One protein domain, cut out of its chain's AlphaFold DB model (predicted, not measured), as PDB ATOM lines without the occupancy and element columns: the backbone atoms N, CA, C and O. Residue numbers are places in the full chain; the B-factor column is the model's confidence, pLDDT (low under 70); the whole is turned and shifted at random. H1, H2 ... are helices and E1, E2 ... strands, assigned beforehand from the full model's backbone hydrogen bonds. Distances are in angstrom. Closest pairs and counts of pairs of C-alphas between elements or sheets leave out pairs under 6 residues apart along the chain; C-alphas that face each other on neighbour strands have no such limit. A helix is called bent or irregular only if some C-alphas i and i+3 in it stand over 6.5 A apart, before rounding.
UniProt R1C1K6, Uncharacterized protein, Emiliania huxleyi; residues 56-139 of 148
ATOM      1  N   LEU A  56      43.008   9.718  22.644       89.62
ATOM      2  CA  LEU A  56      42.728   9.210  21.305       89.62
ATOM      3  C   LEU A  56      42.078   7.827  21.402       89.62
ATOM      4  O   LEU A  56      42.716   6.853  21.802       89.62
ATOM      5  N   LEU A  57      40.812   7.718  20.998       88.75
ATOM      6  CA  LEU A  57      40.121   6.436  20.919       88.75
ATOM      7  C   LEU A  57      40.463   5.740  19.603       88.75
ATOM      8  O   LEU A  57      39.846   5.971  18.559       88.75
ATOM      9  N   ILE A  58      41.450   4.857  19.690       87.12
ATOM     10  CA  ILE A  58      41.844   3.938  18.629       87.12
ATOM     11  C   ILE A  58      41.150   2.598  18.886       87.12
ATOM     12  O   ILE A  58      41.305   2.004  19.947       87.12
ATOM     13  N   GLY A  59      40.387   2.102  17.920       81.94
ATOM     14  CA  GLY A  59      39.716   0.807  18.031       81.94
ATOM     15  C   GLY A  59      39.319   0.281  16.664       81.94
ATOM     16  O   GLY A  59      39.416   1.004  15.679       81.94
ATOM     17  N   THR A  60      38.878  -0.971  16.581       80.56
ATOM     18  CA  THR A  60      38.412  -1.530  15.308       80.56
ATOM     19  C   THR A  60      37.083  -0.903  14.888       80.56
ATOM     20  O   THR A  60      36.222  -0.563  15.711       80.56
ATOM     21  N   ARG A  61      36.859  -0.797  13.573       78.94
ATOM     22  CA  ARG A  61      35.523  -0.488  13.050       78.94
ATOM     23  C   ARG A  61      34.511  -1.498  13.587       78.94
ATOM     24  O   ARG A  61      34.760  -2.697  13.576       78.94
ATOM     25  N   LYS A  62      33.347  -0.989  14.002       82.81
ATOM     26  CA  LYS A  62      32.229  -1.766  14.575       82.81
ATOM     27  C   LYS A  62      32.506  -2.407  15.946       82.81
ATOM     28  O   LYS A  62      31.601  -3.029  16.482       82.81
ATOM     29  N   GLY A  63      33.654  -2.153  16.578       84.06
ATOM     30  CA  GLY A  63      33.964  -2.601  17.945       84.06
ATOM     31  C   GLY A  63      33.295  -1.798  19.072       84.06
ATOM     32  O   GLY A  63      33.773  -1.815  20.196       84.06
ATOM     33  N   GLY A  64      32.235  -1.031  18.788       87.56
ATOM     34  CA  GLY A  64      31.536  -0.236  19.808       87.56
ATOM     35  C   GLY A  64      32.159   1.129  20.142       87.56
ATOM     36  O   GLY A  64      31.666   1.808  21.041       87.56
ATOM     37  N   THR A  65      33.161   1.597  19.387       87.06
ATOM     38  CA  THR A  65      33.813   2.910  19.597       87.06
ATOM     39  C   THR A  65      32.822   4.076  19.615       87.06
ATOM     40  O   THR A  65      32.975   5.009  20.398       87.06
ATOM     41  N   THR A  66      31.747   4.000  18.822       86.56
ATOM     42  CA  THR A  66      30.666   4.993  18.843       86.56
ATOM     43  C   THR A  66      29.932   5.047  20.174       86.56
ATOM     44  O   THR A  66      29.632   6.146  20.631       86.56
ATOM     45  N   SER A  67      29.634   3.896  20.776       89.38
ATOM     46  CA  SER A  67      28.927   3.839  22.057       89.38
ATOM     47  C   SER A  67      29.809   4.371  23.182       89.38
ATOM     48  O   SER A  67      29.367   5.211  23.958       89.38
ATOM     49  N   LEU A  68      31.079   3.953  23.207       89.88
ATOM     50  CA  LEU A  68      32.054   4.444  24.179       89.88
ATOM     51  C   LEU A  68      32.280   5.955  24.047       89.88
ATOM     52  O   LEU A  68      32.253   6.660  25.047       89.88
ATOM     53  N   SER A  69      32.425   6.473  22.821       89.00
ATOM     54  CA  SER A  69      32.569   7.920  22.597       89.00
ATOM     55  C   SER A  69      31.373   8.691  23.155       89.00
ATOM     56  O   SER A  69      31.551   9.707  23.811       89.00
ATOM     57  N   LYS A  70      30.147   8.197  22.927       88.38
ATOM     58  CA  LYS A  70      28.934   8.832  23.461       88.38
ATOM     59  C   LYS A  70      28.927   8.843  24.988       88.38
ATOM     60  O   LYS A  70      28.560   9.857  25.555       88.38
ATOM     61  N   GLN A  71      29.347   7.755  25.634       91.75
ATOM     62  CA  GLN A  71      29.437   7.681  27.096       91.75
ATOM     63  C   GLN A  71      30.514   8.614  27.661       91.75
ATOM     64  O   GLN A  71      30.258   9.299  28.643       91.75
ATOM     65  N   LEU A  72      31.687   8.685  27.023       89.31
ATOM     66  CA  LEU A  72      32.754   9.608  27.420       89.31
ATOM     67  C   LEU A  72      32.292  11.065  27.345       89.31
ATOM     68  O   LEU A  72      32.548  11.834  28.264       89.31
ATOM     69  N   LEU A  73      31.557  11.422  26.290       87.38
ATOM     70  CA  LEU A  73      31.025  12.771  26.091       87.38
ATOM     71  C   LEU A  73      29.870  13.143  27.037       87.38
ATOM     72  O   LEU A  73      29.455  14.297  27.041       87.38
ATOM     73  N   LEU A  74      29.360  12.213  27.856       89.50
ATOM     74  CA  LEU A  74      28.457  12.561  28.962       89.50
ATOM     75  C   LEU A  74      29.211  13.193  30.142       89.50
ATOM     76  O   LEU A  74      28.589  13.814  31.001       89.50
ATOM     77  N   HIS A  75      30.534  13.021  30.214       89.19
ATOM     78  CA  HIS A  75      31.334  13.538  31.312       89.19
ATOM     79  C   HIS A  75      31.701  15.015  31.077       89.19
ATOM     80  O   HIS A  75      32.277  15.337  30.037       89.19
ATOM     81  N   PRO A  76      31.470  15.921  32.048       86.00
ATOM     82  CA  PRO A  76      31.620  17.370  31.855       86.00
ATOM     83  C   PRO A  76      33.058  17.825  31.563       86.00
ATOM     84  O   PRO A  76      33.272  18.924  31.052       86.00
ATOM     85  N   HIS A  77      34.050  16.994  31.886       87.19
ATOM     86  CA  HIS A  77      35.461  17.289  31.634       87.19
ATOM     87  C   HIS A  77      36.000  16.699  30.328       87.19
ATOM     88  O   HIS A  77      37.161  16.935  30.012       87.19
ATOM     89  N   VAL A  78      35.198  15.955  29.560       87.25
ATOM     90  CA  VAL A  78      35.624  15.425  28.257       87.25
ATOM     91  C   VAL A  78      35.097  16.328  27.151       87.25
ATOM     92  O   VAL A  78      33.892  16.505  26.998       87.25
ATOM     93  N   LEU A  79      36.009  16.888  26.362       84.19
ATOM     94  CA  LEU A  79      35.695  17.851  25.314       84.19
ATOM     95  C   LEU A  79      35.868  17.223  23.925       84.19
ATOM     96  O   LEU A  79      36.921  16.669  23.602       84.19
ATOM     97  N   ALA A  80      34.824  17.334  23.102       83.75
ATOM     98  CA  ALA A  80      34.815  16.917  21.702       83.75
ATOM     99  C   ALA A  80      35.535  17.935  20.791       83.75
ATOM    100  O   ALA A  80      35.643  19.114  21.144       83.75
ATOM    101  N   PRO A  81      35.984  17.520  19.594       83.94
ATOM    102  CA  PRO A  81      36.451  18.451  18.579       83.94
ATOM    103  C   PRO A  81      35.290  19.282  18.011       83.94
ATOM    104  O   PRO A  81      34.196  18.777  17.758       83.94
ATOM    105  N   ASN A  82      35.549  20.547  17.704       80.50
ATOM    106  CA  ASN A  82      34.671  21.404  16.927       80.50
ATOM    107  C   ASN A  82      34.886  21.177  15.421       80.50
ATOM    108  O   ASN A  82      35.731  21.790  14.759       80.50
ATOM    109  N   CYS A  83      34.073  20.276  14.877       76.44
ATOM    110  CA  CYS A  83      34.072  19.937  13.458       76.44
ATOM    111  C   CYS A  83      33.206  20.855  12.580       76.44
ATOM    112  O   CYS A  83      33.230  20.704  11.357       76.44
ATOM    113  N   ALA A  84      32.460  21.792  13.172       69.06
ATOM    114  CA  ALA A  84      31.657  22.775  12.442       69.06
ATOM    115  C   ALA A  84      32.462  24.031  12.065       69.06
ATOM    116  O   ALA A  84      32.125  24.706  11.094       69.06
ATOM    117  N   TYR A  85      33.533  24.319  12.807       64.56
ATOM    118  CA  TYR A  85      34.329  25.536  12.660       64.56
ATOM    119  C   TYR A  85      35.054  25.629  11.304       64.56
ATOM    120  O   TYR A  85      35.688  24.665  10.865       64.56
ATOM    121  N   ASP A  86      34.983  26.791  10.653       60.50
ATOM    122  CA  ASP A  86      35.675  27.152   9.403       60.50
ATOM    123  C   ASP A  86      35.529  26.159   8.242       60.50
ATOM    124  O   ASP A  86      36.381  26.105   7.358       60.50
ATOM    125  N   ARG A  87      34.464  25.348   8.204       65.38
ATOM    126  CA  ARG A  87      34.259  24.362   7.123       65.38
ATOM    127  C   ARG A  87      34.271  24.985   5.723       65.38
ATOM    128  O   ARG A  87      34.628  24.299   4.768       65.38
ATOM    129  N   SER A  88      33.894  26.257   5.607       62.91
ATOM    130  CA  SER A  88      33.928  27.046   4.369       62.91
ATOM    131  C   SER A  88      35.341  27.335   3.857       62.91
ATOM    132  O   SER A  88      35.511  27.542   2.662       62.91
ATOM    133  N   GLU A  89      36.349  27.326   4.729       66.88
ATOM    134  CA  GLU A  89      37.749  27.601   4.377       66.88
ATOM    135  C   GLU A  89      38.526  26.328   4.018       66.88
ATOM    136  O   GLU A  89      39.691  26.379   3.622       66.88
ATOM    137  N   TRP A  90      37.913  25.152   4.172       71.00
ATOM    138  CA  TRP A  90      38.613  23.893   3.960       71.00
ATOM    139  C   TRP A  90      38.717  23.575   2.468       71.00
ATOM    140  O   TRP A  90      37.748  23.752   1.722       71.00
ATOM    141  N   PRO A  91      39.828  22.958   2.027       72.25
ATOM    142  CA  PRO A  91      39.857  22.297   0.734       72.25
ATOM    143  C   PRO A  91      38.660  21.343   0.610       72.25
ATOM    144  O   PRO A  91      38.401  20.540   1.510       72.25
ATOM    145  N   VAL A  92      37.944  21.378  -0.517       74.62
ATOM    146  CA  VAL A  92      36.700  20.602  -0.727       74.62
ATOM    147  C   VAL A  92      36.870  19.113  -0.390       74.62
ATOM    148  O   VAL A  92      35.967  18.473   0.150       74.62
ATOM    149  N   ARG A  93      38.051  18.543  -0.670       71.62
ATOM    150  CA  ARG A  93      38.374  17.149  -0.323       71.62
ATOM    151  C   ARG A  93      38.449  16.910   1.189       71.62
ATOM    152  O   ARG A  93      37.961  15.878   1.647       71.62
ATOM    153  N   ALA A  94      39.006  17.842   1.960       75.44
ATOM    154  CA  ALA A  94      39.053  17.762   3.418       75.44
ATOM    155  C   ALA A  94      37.641  17.830   4.015       75.44
ATOM    156  O   ALA A  94      37.281  16.956   4.805       75.44
ATOM    157  N   ALA A  95      36.805  18.765   3.550       73.50
ATOM    158  CA  ALA A  95      35.417  18.915   4.006       73.50
ATOM    159  C   ALA A  95      34.571  17.640   3.836       73.50
ATOM    160  O   ALA A  95      33.673  17.375   4.629       73.50
ATOM    161  N   ARG A  96      34.873  16.824   2.819       75.19
ATOM    162  CA  ARG A  96      34.155  15.570   2.537       75.19
ATOM    163  C   ARG A  96      34.691  14.350   3.287       75.19
ATOM    164  O   ARG A  96      33.994  13.343   3.370       75.19
ATOM    165  N   THR A  97      35.940  14.381   3.752       77.19
ATOM    166  CA  THR A  97      36.646  13.169   4.218       77.19
ATOM    167  C   THR A  97      37.103  13.220   5.671       77.19
ATOM    168  O   THR A  97      37.341  12.163   6.267       77.19
ATOM    169  N   THR A  98      37.173  14.419   6.245       80.81
ATOM    170  CA  THR A  98      37.566  14.686   7.633       80.81
ATOM    171  C   THR A  98      36.377  15.184   8.449       80.81
ATOM    172  O   THR A  98      35.386  15.638   7.880       80.81
ATOM    173  N   CYS A  99      36.469  15.098   9.778       80.69
ATOM    174  CA  CYS A  99      35.434  15.582  10.695       80.69
ATOM    175  C   CYS A  99      34.047  14.939  10.491       80.69
ATOM    176  O   CYS A  99      33.135  15.516   9.891       80.69
ATOM    177  N   VAL A 100      33.895  13.726  11.027       76.25
ATOM    178  CA  VAL A 100      32.703  12.877  10.926       76.25
ATOM    179  C   VAL A 100      32.046  12.710  12.305       76.25
ATOM    180  O   VAL A 100      32.723  12.480  13.307       76.25
ATOM    181  N   TRP A 101      30.710  12.803  12.346       67.50
ATOM    182  CA  TRP A 101      29.871  12.537  13.531       67.50
ATOM    183  C   TRP A 101      30.276  13.297  14.811       67.50
ATOM    184  O   TRP A 101      30.190  12.732  15.900       67.50
ATOM    185  N   ASP A 102      30.756  14.537  14.661       69.50
ATOM    186  CA  ASP A 102      31.118  15.489  15.732       69.50
ATOM    187  C   ASP A 102      32.130  14.985  16.776       69.50
ATOM    188  O   ASP A 102      32.324  15.591  17.824       69.50
ATOM    189  N   LYS A 103      32.806  13.871  16.483       72.06
ATOM    190  CA  LYS A 103      33.752  13.217  17.400       72.06
ATOM    191  C   LYS A 103      34.988  12.644  16.710       72.06
ATOM    192  O   LYS A 103      35.914  12.244  17.404       72.06
ATOM    193  N   GLU A 104      34.989  12.546  15.377       85.62
ATOM    194  CA  GLU A 104      36.070  11.916  14.613       85.62
ATOM    195  C   GLU A 104      36.703  12.911  13.648       85.62
ATOM    196  O   GLU A 104      36.147  13.188  12.585       85.62
ATOM    197  N   VAL A 105      37.897  13.423  13.950       87.88
ATOM    198  CA  VAL A 105      38.554  14.379  13.040       87.88
ATOM    199  C   VAL A 105      39.178  13.668  11.834       87.88
ATOM    200  O   VAL A 105      39.204  14.219  10.731       87.88
ATOM    201  N   ARG A 106      39.609  12.408  12.000       87.25
ATOM    202  CA  ARG A 106      40.255  11.575  10.959       87.25
ATOM    203  C   ARG A 106      41.519  12.213  10.369       87.25
ATOM    204  O   ARG A 106      41.856  11.985   9.207       87.25
ATOM    205  N   TYR A 107      42.248  12.991  11.171       87.38
ATOM    206  CA  TYR A 107      43.476  13.658  10.733       87.38
ATOM    207  C   TYR A 107      44.532  12.657  10.245       87.38
ATOM    208  O   TYR A 107      44.926  12.692   9.083       87.38
ATOM    209  N   PHE A 108      44.907  11.690  11.086       86.06
ATOM    210  CA  PHE A 108      45.954  10.718  10.753       86.06
ATOM    211  C   PHE A 108      45.570   9.747   9.628       86.06
ATOM    212  O   PHE A 108      46.440   9.274   8.909       86.06
ATOM    213  N   SER A 109      44.280   9.430   9.470       83.88
ATOM    214  CA  SER A 109      43.818   8.456   8.471       83.88
ATOM    215  C   SER A 109      43.409   9.078   7.134       83.88
ATOM    216  O   SER A 109      43.374   8.373   6.126       83.88
ATOM    217  N   ARG A 110      43.055  10.370   7.105       85.62
ATOM    218  CA  ARG A 110      42.555  11.071   5.909       85.62
ATOM    219  C   ARG A 110      43.170  12.452   5.730       85.62
ATOM    220  O   ARG A 110      43.578  12.774   4.620       85.62
ATOM    221  N   GLY A 111      43.238  13.241   6.802       85.31
ATOM    222  CA  GLY A 111      43.699  14.633   6.775       85.31
ATOM    223  C   GLY A 111      45.106  14.810   6.206       85.31
ATOM    224  O   GLY A 111      45.288  15.605   5.287       85.31
ATOM    225  N   VAL A 112      46.067  14.006   6.669       85.69
ATOM    226  CA  VAL A 112      47.456  14.040   6.166       85.69
ATOM    227  C   VAL A 112      47.504  13.782   4.654       85.69
ATOM    228  O   VAL A 112      48.159  14.508   3.914       85.69
ATOM    229  N   GLY A 113      46.740  12.798   4.166       83.31
ATOM    230  CA  GLY A 113      46.713  12.429   2.745       83.31
ATOM    231  C   GLY A 113      46.052  13.457   1.819       83.31
ATOM    232  O   GLY A 113      46.190  13.351   0.603       83.31
ATOM    233  N   VAL A 114      45.330  14.442   2.364       84.06
ATOM    234  CA  VAL A 114      44.740  15.551   1.593       84.06
ATOM    235  C   VAL A 114      45.446  16.889   1.844       84.06
ATOM    236  O   VAL A 114      44.936  17.922   1.419       84.06
ATOM    237  N   GLY A 115      46.614  16.866   2.498       82.56
ATOM    238  CA  GLY A 115      47.464  18.040   2.701       82.56
ATOM    239  C   GLY A 115      47.060  18.934   3.874       82.56
ATOM    240  O   GLY A 115      47.426  20.105   3.884       82.56
ATOM    241  N   LEU A 116      46.295  18.425   4.846       83.75
ATOM    242  CA  LEU A 116      46.028  19.174   6.075       83.75
ATOM    243  C   LEU A 116      47.256  19.137   6.977       83.75
ATOM    244  O   LEU A 116      47.807  18.067   7.240       83.75
ATOM    245  N   ASP A 117      47.638  20.303   7.478       84.62
ATOM    246  CA  ASP A 117      48.721  20.436   8.439       84.62
ATOM    247  C   ASP A 117      48.266  20.118   9.877       84.62
ATOM    248  O   ASP A 117      47.079  19.993  10.207       84.62
ATOM    249  N   PHE A 118      49.245  19.994  10.769       84.06
ATOM    250  CA  PHE A 118      48.995  19.713  12.181       84.06
ATOM    251  C   PHE A 118      48.257  20.857  12.898       84.06
ATOM    252  O   PHE A 118      47.582  20.663  13.908       84.06
ATOM    253  N   CYS A 119      48.334  22.065  12.359       80.12
ATOM    254  CA  CYS A 119      47.731  23.269  12.914       80.12
ATOM    255  C   CYS A 119      46.228  23.286  12.649       80.12
ATOM    256  O   CYS A 119      45.428  23.658  13.507       80.12
ATOM    257  N   TRP A 120      45.820  22.822  11.470       83.06
ATOM    258  CA  TRP A 120      44.443  22.536  11.119       83.06
ATOM    259  C   TRP A 120      43.836  21.521  12.087       83.06
ATOM    260  O   TRP A 120      42.712  21.739  12.545       83.06
ATOM    261  N   TYR A 121      44.589  20.472  12.446       84.62
ATOM    262  CA  TYR A 121      44.153  19.472  13.425       84.62
ATOM    263  C   TYR A 121      43.939  20.093  14.805       84.62
ATOM    264  O   TYR A 121      42.877  19.931  15.400       84.62
ATOM    265  N   ARG A 122      44.908  20.876  15.285       82.50
ATOM    266  CA  ARG A 122      44.844  21.541  16.593       82.50
ATOM    267  C   ARG A 122      43.721  22.570  16.710       82.50
ATOM    268  O   ARG A 122      43.084  22.645  17.755       82.50
ATOM    269  N   ARG A 123      43.404  23.298  15.634       80.25
ATOM    270  CA  ARG A 123      42.250  24.225  15.580       80.25
ATOM    271  C   ARG A 123      40.899  23.543  15.787       80.25
ATOM    272  O   ARG A 123      39.915  24.227  16.035       80.25
ATOM    273  N   ARG A 124      40.827  22.213  15.678       83.31
ATOM    274  CA  ARG A 124      39.591  21.482  15.965       83.31
ATOM    275  C   ARG A 124      39.315  21.373  17.456       83.31
ATOM    276  O   ARG A 124      38.181  21.088  17.805       83.31
ATOM    277  N   TYR A 125      40.290  21.571  18.334       81.88
ATOM    278  CA  TYR A 125      40.092  21.366  19.764       81.88
ATOM    279  C   TYR A 125      39.940  22.701  20.486       81.88
ATOM    280  O   TYR A 125      40.696  23.630  20.204       81.88
ATOM    281  N   PRO A 126      38.983  22.823  21.418       74.81
ATOM    282  CA  PRO A 126      38.915  24.000  22.264       74.81
ATOM    283  C   PRO A 126      40.153  24.064  23.161       74.81
ATOM    284  O   PRO A 126      40.648  23.041  23.642       74.81
ATOM    285  N   CYS A 127      40.632  25.279  23.406       73.31
ATOM    286  CA  CYS A 127      41.584  25.546  24.474       73.31
ATOM    287  C   CYS A 127      40.988  25.085  25.814       73.31
ATOM    288  O   CYS A 127      39.879  25.480  26.165       73.31
ATOM    289  N   ALA A 128      41.704  24.225  26.540       69.62
ATOM    290  CA  ALA A 128      41.210  23.566  27.743       69.62
ATOM    291  C   ALA A 128      42.276  23.599  28.844       69.62
ATOM    292  O   ALA A 128      43.423  23.216  28.610       69.62
ATOM    293  N   SER A 129      41.899  24.046  30.042       69.38
ATOM    294  CA  SER A 129      42.718  23.934  31.252       69.38
ATOM    295  C   SER A 129      42.288  22.713  32.076       69.38
ATOM    296  O   SER A 129      41.146  22.261  31.949       69.38
ATOM    297  N   PRO A 130      43.152  22.176  32.957       71.75
ATOM    298  CA  PRO A 130      42.737  21.159  33.920       71.75
ATOM    299  C   PRO A 130      41.465  21.591  34.677       71.75
ATOM    300  O   PRO A 130      41.323  22.779  34.976       71.75
ATOM    301  N   PRO A 131      40.535  20.666  34.981       77.75
ATOM    302  CA  PRO A 131      40.620  19.209  34.813       77.75
ATOM    303  C   PRO A 131      40.121  18.688  33.447       77.75
ATOM    304  O   PRO A 131      39.862  17.493  33.303       77.75
ATOM    305  N   HIS A 132      39.942  19.554  32.446       81.25
ATOM    306  CA  HIS A 132      39.385  19.162  31.154       81.25
ATOM    307  C   HIS A 132      40.388  18.394  30.284       81.25
ATOM    308  O   HIS A 132      41.579  18.699  30.251       81.25
ATOM    309  N   VAL A 133      39.881  17.414  29.536       85.75
ATOM    310  CA  VAL A 133      40.633  16.609  28.572       85.75
ATOM    311  C   VAL A 133      39.940  16.625  27.217       85.75
ATOM    312  O   VAL A 133      38.721  16.497  27.108       85.75
ATOM    313  N   THR A 134      40.726  16.773  26.161       86.75
ATOM    314  CA  THR A 134      40.259  16.766  24.773       86.75
ATOM    315  C   THR A 134      40.320  15.353  24.192       86.75
ATOM    316  O   THR A 134      41.246  14.586  24.466       86.75
ATOM    317  N   PHE A 135      39.311  15.001  23.399       88.00
ATOM    318  CA  PHE A 135      39.063  13.644  22.912       88.00
ATOM    319  C   PHE A 135      38.995  13.588  21.382       88.00
ATOM    320  O   PHE A 135      38.330  14.416  20.770       88.00
ATOM    321  N   ASP A 136      39.608  12.579  20.757       88.88
ATOM    322  CA  ASP A 136      39.446  12.278  19.327       88.88
ATOM    323  C   ASP A 136      39.081  10.806  19.100       88.88
ATOM    324  O   ASP A 136      39.806   9.889  19.496       88.88
ATOM    325  N   GLY A 137      37.961  10.562  18.424       86.12
ATOM    326  CA  GLY A 137      37.562   9.242  17.956       86.12
ATOM    327  C   GLY A 137      38.214   8.924  16.614       86.12
ATOM    328  O   GLY A 137      37.884   9.523  15.598       86.12
ATOM    329  N   SER A 138      39.111   7.942  16.565       81.56
ATOM    330  CA  SER A 138      39.773   7.536  15.318       81.56
ATOM    331  C   SER A 138      39.735   6.013  15.124       81.56
ATOM    332  O   SER A 138      40.781   5.356  15.110       81.56
ATOM    333  N   PRO A 139      38.540   5.421  14.907       76.50
ATOM    334  CA  PRO A 139      38.379   3.973  14.723       76.50
ATOM    335  C   PRO A 139      39.005   3.438  13.422       76.50
ATOM    336  O   PRO A 139      39.077   2.236  13.195       76.50
TER     337      PRO A 139
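What this domain is: This is residues 56 to 139 of the 148 residues of an uncharacterized protein of Emiliania huxleyi (UniProt R1C1K6). With little regular structure, this is mostly loop: strand E1 runs near the middle, H1 is at one end, and the H2-H3 hairpin with H4 near H3 is at the other. The 84 printed residues, 32 in named elements, hold H1, H2, H3, H4, E1 in order, mostly helix. The whole is compact, radius of gyration of the C-alphas 12.8 A, spanning 33 by 32 by 18 A.

Where its parts are: H1, residues 65 to 72, spans 10.4 A from C-alpha 65 (33.813, 2.910, 19.597). H2 is residues 92 to 97, H3 107 to 114, H4 118 to 122. H3 is irregular: C-alphas 109 and 112 are 7.1 A apart. E1, residues 133 to 137, spans 13.3 A to C-alpha 137 (37.562, 9.242, 17.956).

How they stand to each other: Residues 56 to 57 and 78 to 79 pair parallel with E1, which pairs with no named strand. H1 and E1 come closest at C-alphas 69 and 137, 6.9 A. H2 and H3 touch, closest C-alphas Ala 94 and Val 114, 6.4 A, opposite ways at a shallow tilt of 28 degrees. Every O i to N i+4 pair is within hydrogen-bond range in H1, H2, H4; 2 of 4 in H3.

The domain as a whole: The printed part has no cut. Link H1 to H2 is long. Residues 84 to 89, 101 to 102 and 128 to 129 have pLDDT under 70.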